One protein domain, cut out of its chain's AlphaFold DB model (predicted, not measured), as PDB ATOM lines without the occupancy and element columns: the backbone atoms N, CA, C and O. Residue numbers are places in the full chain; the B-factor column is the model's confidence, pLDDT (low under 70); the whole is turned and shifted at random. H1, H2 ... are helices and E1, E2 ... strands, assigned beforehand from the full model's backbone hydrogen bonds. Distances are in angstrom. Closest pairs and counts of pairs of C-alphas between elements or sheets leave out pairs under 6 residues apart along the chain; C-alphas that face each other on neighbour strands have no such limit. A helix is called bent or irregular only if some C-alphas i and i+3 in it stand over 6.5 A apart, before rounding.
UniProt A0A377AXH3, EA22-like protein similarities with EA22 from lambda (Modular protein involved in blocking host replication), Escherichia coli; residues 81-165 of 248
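Overview. This is residues 81 to 165 of the 248 residues of the protein "EA22-like protein similarities with EA22 from lambda (Modular protein involved in blocking host replication)" of Escherichia coli (UniProt A0A377AXH3). A hairpin of two strands, E1 and E2, stands at one end of two long helices, H1 and H2, which run side by side in opposite directions. The strands turn aside from the line of the helix pair, giving a bent, L-like outline, and at the other end residues 156 to 165, of which 156 to 164 belong to H2, stick out. The printed part has 85 residues, with two named helices and two named strands in the order H1, E1, E2, H2; the sheet, E1 - E2, is antiparallel, and the class is mixed, helices and strands. The whole is extended, with a radius of gyration of the C-alphas of 18.9 A, and flat, spanning 60 by 35 by 18 A.

Arrangement. E1, residues 114 to 121, and E2, residues 124 to 132, form an antiparallel hairpin, with 162 degrees between their directions. N 117 and O 129 are 2.8 A apart and N 126 and O 119 are 2.8 A apart, both within hydrogen-bond range. The closest C-alphas of E1 and H2, residues 133 to 164, are those of Tyr 114 and Ile 133, 6.2 A apart. H2 touches H1, residues 81 to 108, at a shallow tilt of 22 degrees, opposite ways; their closest C-alphas, of Ala 99 and Ala 141, are 4.3 A apart. H1 and E2 are apart. In H1 and H2 every O i to N i+4 pair is within hydrogen-bond range.

Along the chain. E1 measures 22.6 A from first to last C-alpha and E2 23.8 A. H2 measures 46.6 A and ends with C-alpha 164 at (163.871, 195.807, 160.558). H1 measures 40.7 A and begins with C-alpha 81 at (148.637, 188.618, 164.510).

Size, cuts and confidence. The two C-alphas farthest apart, of Glu 122 and Arg 164, are 60.6 A apart. The printed part has no cut, and its three links are tight. The mean pLDDT of the printed part is 86.0; residues 109 to 113 and 164 to 165 are under 70.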
ATOM      1  N   GLU A  81     147.888 188.109 165.667       90.06
ATOM      2  CA  GLU A  81     148.637 188.618 164.510       90.06
ATOM      3  C   GLU A  81     147.941 188.226 163.195       90.06
ATOM      4  O   GLU A  81     147.635 189.088 162.370       90.06
ATOM      5  N   ASP A  82     147.574 186.950 163.045       92.62
ATOM      6  CA  ASP A  82     146.862 186.447 161.864       92.62
ATOM      7  C   ASP A  82     145.484 187.122 161.691       92.62
ATOM      8  O   ASP A  82     145.077 187.468 160.573       92.62
ATOM      9  N   ILE A  83     144.763 187.354 162.797       92.62
ATOM     10  CA  ILE A  83     143.488 188.087 162.803       92.62
ATOM     11  C   ILE A  83     143.704 189.531 162.352       92.62
ATOM     12  O   ILE A  83     142.948 190.008 161.506       92.62
ATOM     13  N   ALA A  84     144.715 190.226 162.877       89.88
ATOM     14  CA  ALA A  84     144.992 191.614 162.515       89.88
ATOM     15  C   ALA A  84     145.276 191.757 161.011       89.88
ATOM     16  O   ALA A  84     144.682 192.616 160.356       89.88
ATOM     17  N   LEU A  85     146.092 190.861 160.447       90.69
ATOM     18  CA  LEU A  85     146.386 190.823 159.009       90.69
ATOM     19  C   LEU A  85     145.141 190.528 158.161       90.69
ATOM     20  O   LEU A  85     144.954 191.095 157.083       90.69
ATOM     21  N   THR A  86     144.272 189.635 158.636       93.62
ATOM     22  CA  THR A  86     143.032 189.287 157.930       93.62
ATOM     23  C   THR A  86     142.034 190.442 157.957       93.62
ATOM     24  O   THR A  86     141.446 190.774 156.929       93.62
ATOM     25  N   VAL A  87     141.854 191.079 159.116       93.94
ATOM     26  CA  VAL A  87     140.952 192.225 159.278       93.94
ATOM     27  C   VAL A  87     141.430 193.419 158.453       93.94
ATOM     28  O   VAL A  87     140.600 194.033 157.790       93.94
ATOM     29  N   GLY A  88     142.736 193.716 158.434       92.62
ATOM     30  CA  GLY A  88     143.310 194.784 157.601       92.62
ATOM     31  C   GLY A  88     142.951 194.621 156.123       92.62
ATOM     32  O   GLY A  88     142.341 195.507 155.524       92.62
ATOM     33  N   ARG A  89     143.164 193.416 155.581       93.31
ATOM     34  CA  ARG A  89     142.778 193.075 154.204       93.31
ATOM     35  C   ARG A  89     141.283 193.249 153.940       93.31
ATOM     36  O   ARG A  89     140.907 193.858 152.946       93.31
ATOM     37  N   LEU A  90     140.429 192.739 154.831       95.31
ATOM     38  CA  LEU A  90     138.977 192.866 154.677       95.31
ATOM     39  C   LEU A  90     138.514 194.327 154.733       95.31
ATOM     40  O   LEU A  90     137.546 194.677 154.065       95.31
ATOM     41  N   LEU A  91     139.168 195.186 155.519       94.62
ATOM     42  CA  LEU A  91     138.857 196.617 155.558       94.62
ATOM     43  C   LEU A  91     139.203 197.307 154.236       94.62
ATOM     44  O   LEU A  91     138.405 198.113 153.762       94.62
ATOM     45  N   ILE A  92     140.335 196.954 153.620       94.94
ATOM     46  CA  ILE A  92     140.725 197.447 152.290       94.94
ATOM     47  C   ILE A  92     139.712 196.989 151.234       94.94
ATOM     48  O   ILE A  92     139.152 197.822 150.522       94.94
ATOM     49  N   GLU A  93     139.424 195.686 151.171       95.50
ATOM     50  CA  GLU A  93     138.491 195.103 150.196       95.50
ATOM     51  C   GLU A  93     137.077 195.690 150.339       95.50
ATOM     52  O   GLU A  93     136.453 196.079 149.350       95.50
ATOM     53  N   ASN A  94     136.576 195.816 151.573       95.56
ATOM     54  CA  ASN A  94     135.274 196.430 151.826       95.56
ATOM     55  C   ASN A  94     135.270 197.922 151.484       95.56
ATOM     56  O   ASN A  94     134.287 198.405 150.928       95.56
ATOM     57  N   GLY A  95     136.345 198.652 151.794       94.31
ATOM     58  CA  GLY A  95     136.480 200.062 151.432       94.31
ATOM     59  C   GLY A  95     136.393 200.263 149.919       94.31
ATOM     60  O   GLY A  95     135.588 201.065 149.453       94.31
ATOM     61  N   GLN A  96     137.134 199.468 149.145       94.25
ATOM     62  CA  GLN A  96     137.082 199.498 147.679       94.25
ATOM     63  C   GLN A  96     135.670 199.209 147.153       94.25
ATOM     64  O   GLN A  96     135.145 199.977 146.350       94.25
ATOM     65  N   LEU A  97     135.011 198.164 147.668       96.00
ATOM     66  CA  LEU A  97     133.640 197.821 147.281       96.00
ATOM     67  C   LEU A  97     132.639 198.943 147.601       96.00
ATOM     68  O   LEU A  97     131.734 199.218 146.808       96.00
ATOM     69  N   VAL A  98     132.778 199.590 148.761       94.12
ATOM     70  CA  VAL A  98     131.937 200.728 149.153       94.12
ATOM     71  C   VAL A  98     132.167 201.908 148.213       94.12
ATOM     72  O   VAL A  98     131.192 202.479 147.727       94.12
ATOM     73  N   ALA A  99     133.422 202.243 147.905       92.94
ATOM     74  CA  ALA A  99     133.749 203.312 146.966       92.94
ATOM     75  C   ALA A  99     133.174 203.032 145.565       92.94
ATOM     76  O   ALA A  99     132.541 203.906 144.976       92.94
ATOM     77  N   ASP A 100     133.306 201.803 145.062       92.94
ATOM     78  CA  ASP A 100     132.733 201.388 143.775       92.94
ATOM     79  C   ASP A 100     131.207 201.466 143.769       92.94
ATOM     80  O   ASP A 100     130.605 201.957 142.814       92.94
ATOM     81  N   THR A 101     130.565 201.045 144.859       91.06
ATOM     82  CA  THR A 101     129.108 201.147 145.005       91.06
ATOM     83  C   THR A 101     128.651 202.605 144.990       91.06
ATOM     84  O   THR A 101     127.669 202.929 144.330       91.06
ATOM     85  N   LEU A 102     129.371 203.498 145.673       90.62
ATOM     86  CA  LEU A 102     129.074 204.932 145.687       90.62
ATOM     87  C   LEU A 102     129.235 205.566 144.298       90.62
ATOM     88  O   LEU A 102     128.376 206.342 143.884       90.62
ATOM     89  N   ARG A 103     130.262 205.182 143.531       90.19
ATOM     90  CA  ARG A 103     130.406 205.612 142.128       90.19
ATOM     91  C   ARG A 103     129.265 205.095 141.255       90.19
ATOM     92  O   ARG A 103     128.689 205.859 140.495       90.19
ATOM     93  N   HIS A 104     128.875 203.830 141.415       87.31
ATOM     94  CA  HIS A 104     127.723 203.276 140.705       87.31
ATOM     95  C   HIS A 104     126.408 203.980 141.054       87.31
ATOM     96  O   HIS A 104     125.536 204.082 140.194       87.31
ATOM     97  N   LEU A 105     126.234 204.440 142.295       83.25
ATOM     98  CA  LEU A 105     125.077 205.252 142.674       83.25
ATOM     99  C   LEU A 105     125.099 206.600 141.952       83.25
ATOM    100  O   LEU A 105     124.077 206.981 141.391       83.25
ATOM    101  N   ALA A 106     126.259 207.259 141.896       83.44
ATOM    102  CA  ALA A 106     126.429 208.500 141.145       83.44
ATOM    103  C   ALA A 106     126.140 208.322 139.640       83.44
ATOM    104  O   ALA A 106     125.474 209.161 139.044       83.44
ATOM    105  N   ASP A 107     126.579 207.213 139.036       82.31
ATOM    106  CA  ASP A 107     126.397 206.940 137.602       82.31
ATOM    107  C   ASP A 107     124.958 206.538 137.221       82.31
ATOM    108  O   ASP A 107     124.541 206.724 136.077       82.31
ATOM    109  N   ASN A 108     124.206 205.940 138.152       73.75
ATOM    110  CA  ASN A 108     122.842 205.451 137.910       73.75
ATOM    111  C   ASN A 108     121.753 206.494 138.192       73.75
ATOM    112  O   ASN A 108     120.584 206.240 137.887       73.75
ATOM    113  N   GLU A 109     122.087 207.620 138.817       64.75
ATOM    114  CA  GLU A 109     121.083 208.583 139.249       64.75
ATOM    115  C   GLU A 109     120.502 209.363 138.056       64.75
ATOM    116  O   GLU A 109     121.214 210.000 137.280       64.75
ATOM    117  N   ILE A 110     119.178 209.292 137.892       56.19
ATOM    118  CA  ILE A 110     118.435 210.053 136.883       56.19
ATOM    119  C   ILE A 110     118.249 211.471 137.444       56.19
ATOM    120  O   ILE A 110     117.364 211.665 138.263       56.19
ATOM    121  N   ASP A 111     119.077 212.434 137.029       53.69
ATOM    122  CA  ASP A 111     118.948 213.874 137.326       53.69
ATOM    123  C   ASP A 111     118.671 214.239 138.810       53.69
ATOM    124  O   ASP A 111     117.573 214.651 139.167       53.69
ATOM    125  N   SER A 112     119.711 214.163 139.653       62.50
ATOM    126  CA  SER A 112     119.948 214.994 140.854       62.50
ATOM    127  C   SER A 112     118.720 215.405 141.695       62.50
ATOM    128  O   SER A 112     118.336 216.582 141.710       62.50
ATOM    129  N   ASP A 113     118.201 214.497 142.527       66.88
ATOM    130  CA  ASP A 113     117.439 214.915 143.706       66.88
ATOM    131  C   ASP A 113     118.417 215.597 144.682       66.88
ATOM    132  O   ASP A 113     119.362 214.993 145.195       66.88
ATOM    133  N   TYR A 114     118.236 216.896 144.910       73.38
ATOM    134  CA  TYR A 114     118.963 217.603 145.960       73.38
ATOM    135  C   TYR A 114     118.449 217.126 147.314       73.38
ATOM    136  O   TYR A 114     117.243 217.156 147.573       73.38
ATOM    137  N   PHE A 115     119.362 216.727 148.197       74.94
ATOM    138  CA  PHE A 115     119.020 216.528 149.598       74.94
ATOM    139  C   PHE A 115     119.514 217.719 150.414       74.94
ATOM    140  O   PHE A 115     120.598 218.256 150.180       74.94
ATOM    141  N   ALA A 116     118.700 218.113 151.389       80.12
ATOM    142  CA  ALA A 116     119.058 219.112 152.376       80.12
ATOM    143  C   ALA A 116     118.979 218.489 153.770       80.12
ATOM    144  O   ALA A 116     117.979 217.864 154.131       80.12
ATOM    145  N   ILE A 117     120.036 218.657 154.555       80.38
ATOM    146  CA  ILE A 117     120.022 218.395 155.992       80.38
ATOM    147  C   ILE A 117     119.680 219.717 156.659       80.38
ATOM    148  O   ILE A 117     120.350 220.721 156.419       80.38
ATOM    149  N   THR A 118     118.628 219.721 157.470       87.38
ATOM    150  CA  THR A 118     118.157 220.924 158.155       87.38
ATOM    151  C   THR A 118     118.033 220.684 159.648       87.38
ATOM    152  O   THR A 118     117.456 219.671 160.059       87.38
ATOM    153  N   SER A 119     118.464 221.647 160.453       82.88
ATOM    154  CA  SER A 119     118.288 221.649 161.897       82.88
ATOM    155  C   SER A 119     117.256 222.708 162.290       82.88
ATOM    156  O   SER A 119     117.269 223.837 161.805       82.88
ATOM    157  N   THR A 120     116.306 222.345 163.157       88.94
ATOM    158  CA  THR A 120     115.252 223.263 163.616       88.94
ATOM    159  C   THR A 120     115.357 223.488 165.115       88.94
ATOM    160  O   THR A 120     115.381 222.535 165.896       88.94
ATOM    161  N   ASN A 121     115.360 224.753 165.528       88.12
ATOM    162  CA  ASN A 121     115.246 225.164 166.922       88.12
ATOM    163  C   ASN A 121     114.169 226.255 167.086       88.12
ATOM    164  O   ASN A 121     113.454 226.613 166.149       88.12
ATOM    165  N   GLU A 122     114.035 226.780 168.301       85.56
ATOM    166  CA  GLU A 122     113.069 227.830 168.655       85.56
ATOM    167  C   GLU A 122     113.268 229.165 167.905       85.56
ATOM    168  O   GLU A 122     112.333 229.962 167.828       85.56
ATOM    169  N   ASN A 123     114.429 229.379 167.273       81.19
ATOM    170  CA  ASN A 123     114.733 230.547 166.443       81.19
ATOM    171  C   ASN A 123     114.520 230.312 164.934       81.19
ATOM    172  O   ASN A 123     114.673 231.256 164.159       81.19
ATOM    173  N   GLY A 124     114.160 229.098 164.501       84.00
ATOM    174  CA  GLY A 124     113.882 228.785 163.097       84.00
ATOM    175  C   GLY A 124     114.523 227.486 162.607       84.00
ATOM    176  O   GLY A 124     115.034 226.690 163.389       84.00
ATOM    177  N   THR A 125     114.445 227.262 161.292       87.75
ATOM    178  CA  THR A 125     115.103 226.137 160.605       87.75
ATOM    179  C   THR A 125     116.300 226.658 159.824       87.75
ATOM    180  O   THR A 125     116.145 227.586 159.030       87.75
ATOM    181  N   GLU A 126     117.465 226.065 160.044       87.75
ATOM    182  CA  GLU A 126     118.698 226.329 159.310       87.75
ATOM    183  C   GLU A 126     118.976 225.154 158.365       87.75
ATOM    184  O   GLU A 126     118.730 223.996 158.708       87.75
ATOM    185  N   ILE A 127     119.417 225.453 157.142       82.12
ATOM    186  CA  ILE A 127     119.889 224.429 156.206       82.12
ATOM    187  C   ILE A 127     121.361 224.209 156.525       82.12
ATOM    188  O   ILE A 127     122.192 225.063 156.226       82.12
ATOM    189  N   ASP A 128     121.666 223.076 157.150       79.25
ATOM    190  CA  ASP A 128     123.023 222.729 157.548       79.25
ATOM    191  C   ASP A 128     123.848 222.379 156.305       79.25
ATOM    192  O   ASP A 128     124.941 222.913 156.120       79.25
ATOM    193  N   HIS A 129     123.308 221.529 155.422       75.81
ATOM    194  CA  HIS A 129     123.945 221.077 154.181       75.81
ATOM    195  C   HIS A 129     122.918 220.927 153.057       75.81
ATOM    196  O   HIS A 129     121.835 220.404 153.293       75.81
ATOM    197  N   GLU A 130     123.280 221.319 151.836       80.31
ATOM    198  CA  GLU A 130     122.478 221.122 150.623       80.31
ATOM    199  C   GLU A 130     123.410 220.738 149.470       80.31
ATOM    200  O   GLU A 130     124.346 221.476 149.154       80.31
ATOM    201  N   MET A 131     123.199 219.562 148.874       80.19
ATOM    202  CA  MET A 131     124.005 219.085 147.746       80.19
ATOM    203  C   MET A 131     123.257 218.046 146.908       80.19
ATOM    204  O   MET A 131     122.305 217.414 147.373       80.19
ATOM    205  N   ALA A 132     123.706 217.865 145.665       83.56
ATOM    206  CA  ALA A 132     123.244 216.770 144.828       83.56
ATOM    207  C   ALA A 132     123.704 215.434 145.433       83.56
ATOM    208  O   ALA A 132     124.851 215.307 145.874       83.56
ATOM    209  N   ILE A 133     122.829 214.426 145.436       81.19
ATOM    210  CA  ILE A 133     123.181 213.069 145.886       81.19
ATOM    211  C   ILE A 133     124.373 212.526 145.084       81.19
ATOM    212  O   ILE A 133     125.277 211.926 145.666       81.19
ATOM    213  N   THR A 134     124.434 212.825 143.785       84.88
ATOM    214  CA  THR A 134     125.580 212.518 142.919       84.88
ATOM    215  C   THR A 134     126.897 213.090 143.464       84.88
ATOM    216  O   THR A 134     127.878 212.358 143.610       84.88
ATOM    217  N   ASP A 135     126.923 214.378 143.824       85.81
ATOM    218  CA  ASP A 135     128.122 215.040 144.355       85.81
ATOM    219  C   ASP A 135     128.529 214.454 145.709       85.81
ATOM    220  O   ASP A 135     129.715 214.233 145.965       85.81
ATOM    221  N   TYR A 136     127.550 214.154 146.564       86.38
ATOM    222  CA  TYR A 136     127.799 213.502 147.846       86.38
ATOM    223  C   TYR A 136     128.384 212.101 147.670       86.38
ATOM    224  O   TYR A 136     129.363 211.758 148.329       86.38
ATOM    225  N   ALA A 137     127.824 211.293 146.768       87.69
ATOM    226  CA  ALA A 137     128.296 209.940 146.505       87.69
ATOM    227  C   ALA A 137     129.737 209.940 145.972       87.69
ATOM    228  O   ALA A 137     130.559 209.148 146.436       87.69
ATOM    229  N   LEU A 138     130.083 210.874 145.081       89.81
ATOM    230  CA  LEU A 138     131.454 211.045 144.592       89.81
ATOM    231  C   LEU A 138     132.416 211.513 145.695       89.81
ATOM    232  O   LEU A 138     133.515 210.972 145.809       89.81
ATOM    233  N   GLN A 139     132.011 212.473 146.533       90.62
ATOM    234  CA  GLN A 139     132.825 212.923 147.671       90.62
ATOM    235  C   GLN A 139     133.045 211.805 148.698       90.62
ATOM    236  O   GLN A 139     134.164 211.610 149.180       90.62
ATOM    237  N   ALA A 140     131.998 211.043 149.012       90.94
ATOM    238  CA  ALA A 140     132.074 209.904 149.914       90.94
ATOM    239  C   ALA A 140     132.979 208.803 149.339       90.94
ATOM    240  O   ALA A 140     133.828 208.287 150.062       90.94
ATOM    241  N   ALA A 141     132.866 208.495 148.041       92.88
ATOM    242  CA  ALA A 141     133.750 207.543 147.370       92.88
ATOM    243  C   ALA A 141     135.217 207.991 147.448       92.88
ATOM    244  O   ALA A 141     136.070 207.208 147.857       92.88
ATOM    245  N   GLY A 142     135.494 209.265 147.146       94.00
ATOM    246  CA  GLY A 142     136.841 209.831 147.243       94.00
ATOM    247  C   GLY A 142     137.402 209.793 148.668       94.00
ATOM    248  O   GLY A 142     138.559 209.438 148.867       94.00
ATOM    249  N   THR A 143     136.571 210.066 149.677       94.94
ATOM    250  CA  THR A 143     136.977 209.949 151.089       94.94
ATOM    251  C   THR A 143     137.352 208.508 151.443       94.94
ATOM    252  O   THR A 143     138.342 208.269 152.134       94.94
ATOM    253  N   VAL A 144     136.579 207.529 150.965       95.75
ATOM    254  CA  VAL A 144     136.871 206.108 151.193       95.75
ATOM    255  C   VAL A 144     138.164 205.688 150.485       95.75
ATOM    256  O   VAL A 144     138.958 204.973 151.093       95.75
ATOM    257  N   ASP A 145     138.437 206.175 149.271       95.06
ATOM    258  CA  ASP A 145     139.708 205.919 148.577       95.06
ATOM    259  C   ASP A 145     140.914 206.442 149.362       95.06
ATOM    260  O   ASP A 145     141.916 205.740 149.505       95.06
ATOM    261  N   GLU A 146     140.826 207.665 149.891       96.31
ATOM    262  CA  GLU A 146     141.892 208.254 150.704       96.31
ATOM    263  C   GLU A 146     142.165 207.418 151.961       96.31
ATOM    264  O   GLU A 146     143.325 207.183 152.312       96.31
ATOM    265  N   LEU A 147     141.110 206.919 152.614       95.81
ATOM    266  CA  LEU A 147     141.228 206.037 153.776       95.81
ATOM    267  C   LEU A 147     141.848 204.682 153.413       95.81
ATOM    268  O   LEU A 147     142.720 204.206 154.141       95.81
ATOM    269  N   VAL A 148     141.444 204.079 152.292       96.50
ATOM    270  CA  VAL A 148     142.031 202.827 151.788       96.50
ATOM    271  C   VAL A 148     143.516 203.022 151.475       96.50
ATOM    272  O   VAL A 148     144.346 202.250 151.948       96.50
ATOM    273  N   ALA A 149     143.877 204.094 150.767       94.88
ATOM    274  CA  ALA A 149     145.266 204.402 150.440       94.88
ATOM    275  C   ALA A 149     146.117 204.660 151.698       94.88
ATOM    276  O   ALA A 149     147.275 204.237 151.782       94.88
ATOM    277  N   ALA A 150     145.551 205.336 152.702       94.50
ATOM    278  CA  ALA A 150     146.207 205.533 153.989       94.50
ATOM    279  C   ALA A 150     146.437 204.201 154.722       94.50
ATOM    280  O   ALA A 150     147.516 203.997 155.286       94.50
ATOM    281  N   LEU A 151     145.462 203.288 154.679       93.69
ATOM    282  CA  LEU A 151     145.559 201.964 155.290       93.69
ATOM    283  C   LEU A 151     146.624 201.097 154.598       93.69
ATOM    284  O   LEU A 151     147.496 200.564 155.278       93.69
ATOM    285  N   GLU A 152     146.644 201.049 153.265       93.25
ATOM    286  CA  GLU A 152     147.679 200.344 152.487       93.25
ATOM    287  C   GLU A 152     149.093 200.882 152.780       93.25
ATOM    288  O   GLU A 152     150.060 200.129 152.940       93.25
ATOM    289  N   SER A 153     149.229 202.206 152.891       92.50
ATOM    290  CA  SER A 153     150.492 202.854 153.260       92.50
ATOM    291  C   SER A 153     150.935 202.479 154.679       92.50
ATOM    292  O   SER A 153     152.116 202.202 154.914       92.50
ATOM    293  N   ALA A 154     149.993 202.424 155.624       89.56
ATOM    294  CA  ALA A 154     150.257 202.007 156.994       89.56
ATOM    295  C   ALA A 154     150.677 200.529 157.074       89.56
ATOM    296  O   ALA A 154     151.673 200.234 157.734       89.56
ATOM    297  N   GLU A 155     150.001 199.623 156.359       90.12
ATOM    298  CA  GLU A 155     150.372 198.201 156.280       90.12
ATOM    299  C   GLU A 155     151.793 198.025 155.736       90.12
ATOM    300  O   GLU A 155     152.618 197.325 156.328       90.12
ATOM    301  N   LYS A 156     152.135 198.742 154.660       89.94
ATOM    302  CA  LYS A 156     153.496 198.735 154.115       89.94
ATOM    303  C   LYS A 156     154.516 199.244 155.131       89.94
ATOM    304  O   LYS A 156     155.608 198.685 155.250       89.94
ATOM    305  N   ARG A 157     154.182 200.303 155.872       88.19
ATOM    306  CA  ARG A 157     155.071 200.870 156.887       88.19
ATOM    307  C   ARG A 157     155.291 199.912 158.055       88.19
ATOM    308  O   ARG A 157     156.418 199.821 158.535       88.19
ATOM    309  N   ILE A 158     154.252 199.209 158.493       84.12
ATOM    310  CA  ILE A 158     154.345 198.175 159.528       84.12
ATOM    311  C   ILE A 158     155.249 197.041 159.040       84.12
ATOM    312  O   ILE A 158     156.232 196.739 159.712       84.12
ATOM    313  N   ALA A 159     155.030 196.527 157.827       82.44
ATOM    314  CA  ALA A 159     155.875 195.484 157.245       82.44
ATOM    315  C   ALA A 159     157.354 195.910 157.131       82.44
ATOM    316  O   ALA A 159     158.264 195.126 157.404       82.44
ATOM    317  N   GLU A 160     157.627 197.170 156.771       81.69
ATOM    318  CA  GLU A 160     158.989 197.723 156.769       81.69
ATOM    319  C   GLU A 160     159.618 197.777 158.169       81.69
ATOM    320  O   GLU A 160     160.831 197.592 158.301       81.69
ATOM    321  N   LEU A 161     158.832 198.090 159.202       75.81
ATOM    322  CA  LEU A 161     159.301 198.157 160.586       75.81
ATOM    323  C   LEU A 161     159.550 196.758 161.154       75.81
ATOM    324  O   LEU A 161     160.604 196.535 161.745       75.81
ATOM    325  N   GLU A 162     158.653 195.811 160.901       75.38
ATOM    326  CA  GLU A 162     158.803 194.408 161.297       75.38
ATOM    327  C   GLU A 162     159.996 193.746 160.605       75.38
ATOM    328  O   GLU A 162     160.767 193.036 161.241       75.38
ATOM    329  N   ALA A 163     160.235 194.040 159.323       73.38
ATOM    330  CA  ALA A 163     161.412 193.540 158.609       73.38
ATOM    331  C   ALA A 163     162.741 194.090 159.165       73.38
ATOM    332  O   ALA A 163     163.802 193.499 158.946       73.38
ATOM    333  N   ARG A 164     162.707 195.235 159.859       68.75
ATOM    334  CA  ARG A 164     163.871 195.807 160.558       68.75
ATOM    335  C   ARG A 164     164.028 195.261 161.971       68.75
ATOM    336  O   ARG A 164     165.113 195.394 162.541       68.75
ATOM    337  N   GLU A 165     162.976 194.687 162.541       67.44
ATOM    338  CA  GLU A 165     163.021 194.078 163.858       67.44
ATOM    339  C   GLU A 165     163.811 192.763 163.794       67.44
ATOM    340  O   GLU A 165     163.530 191.859 163.009       67.44
TER     341      GLU A 165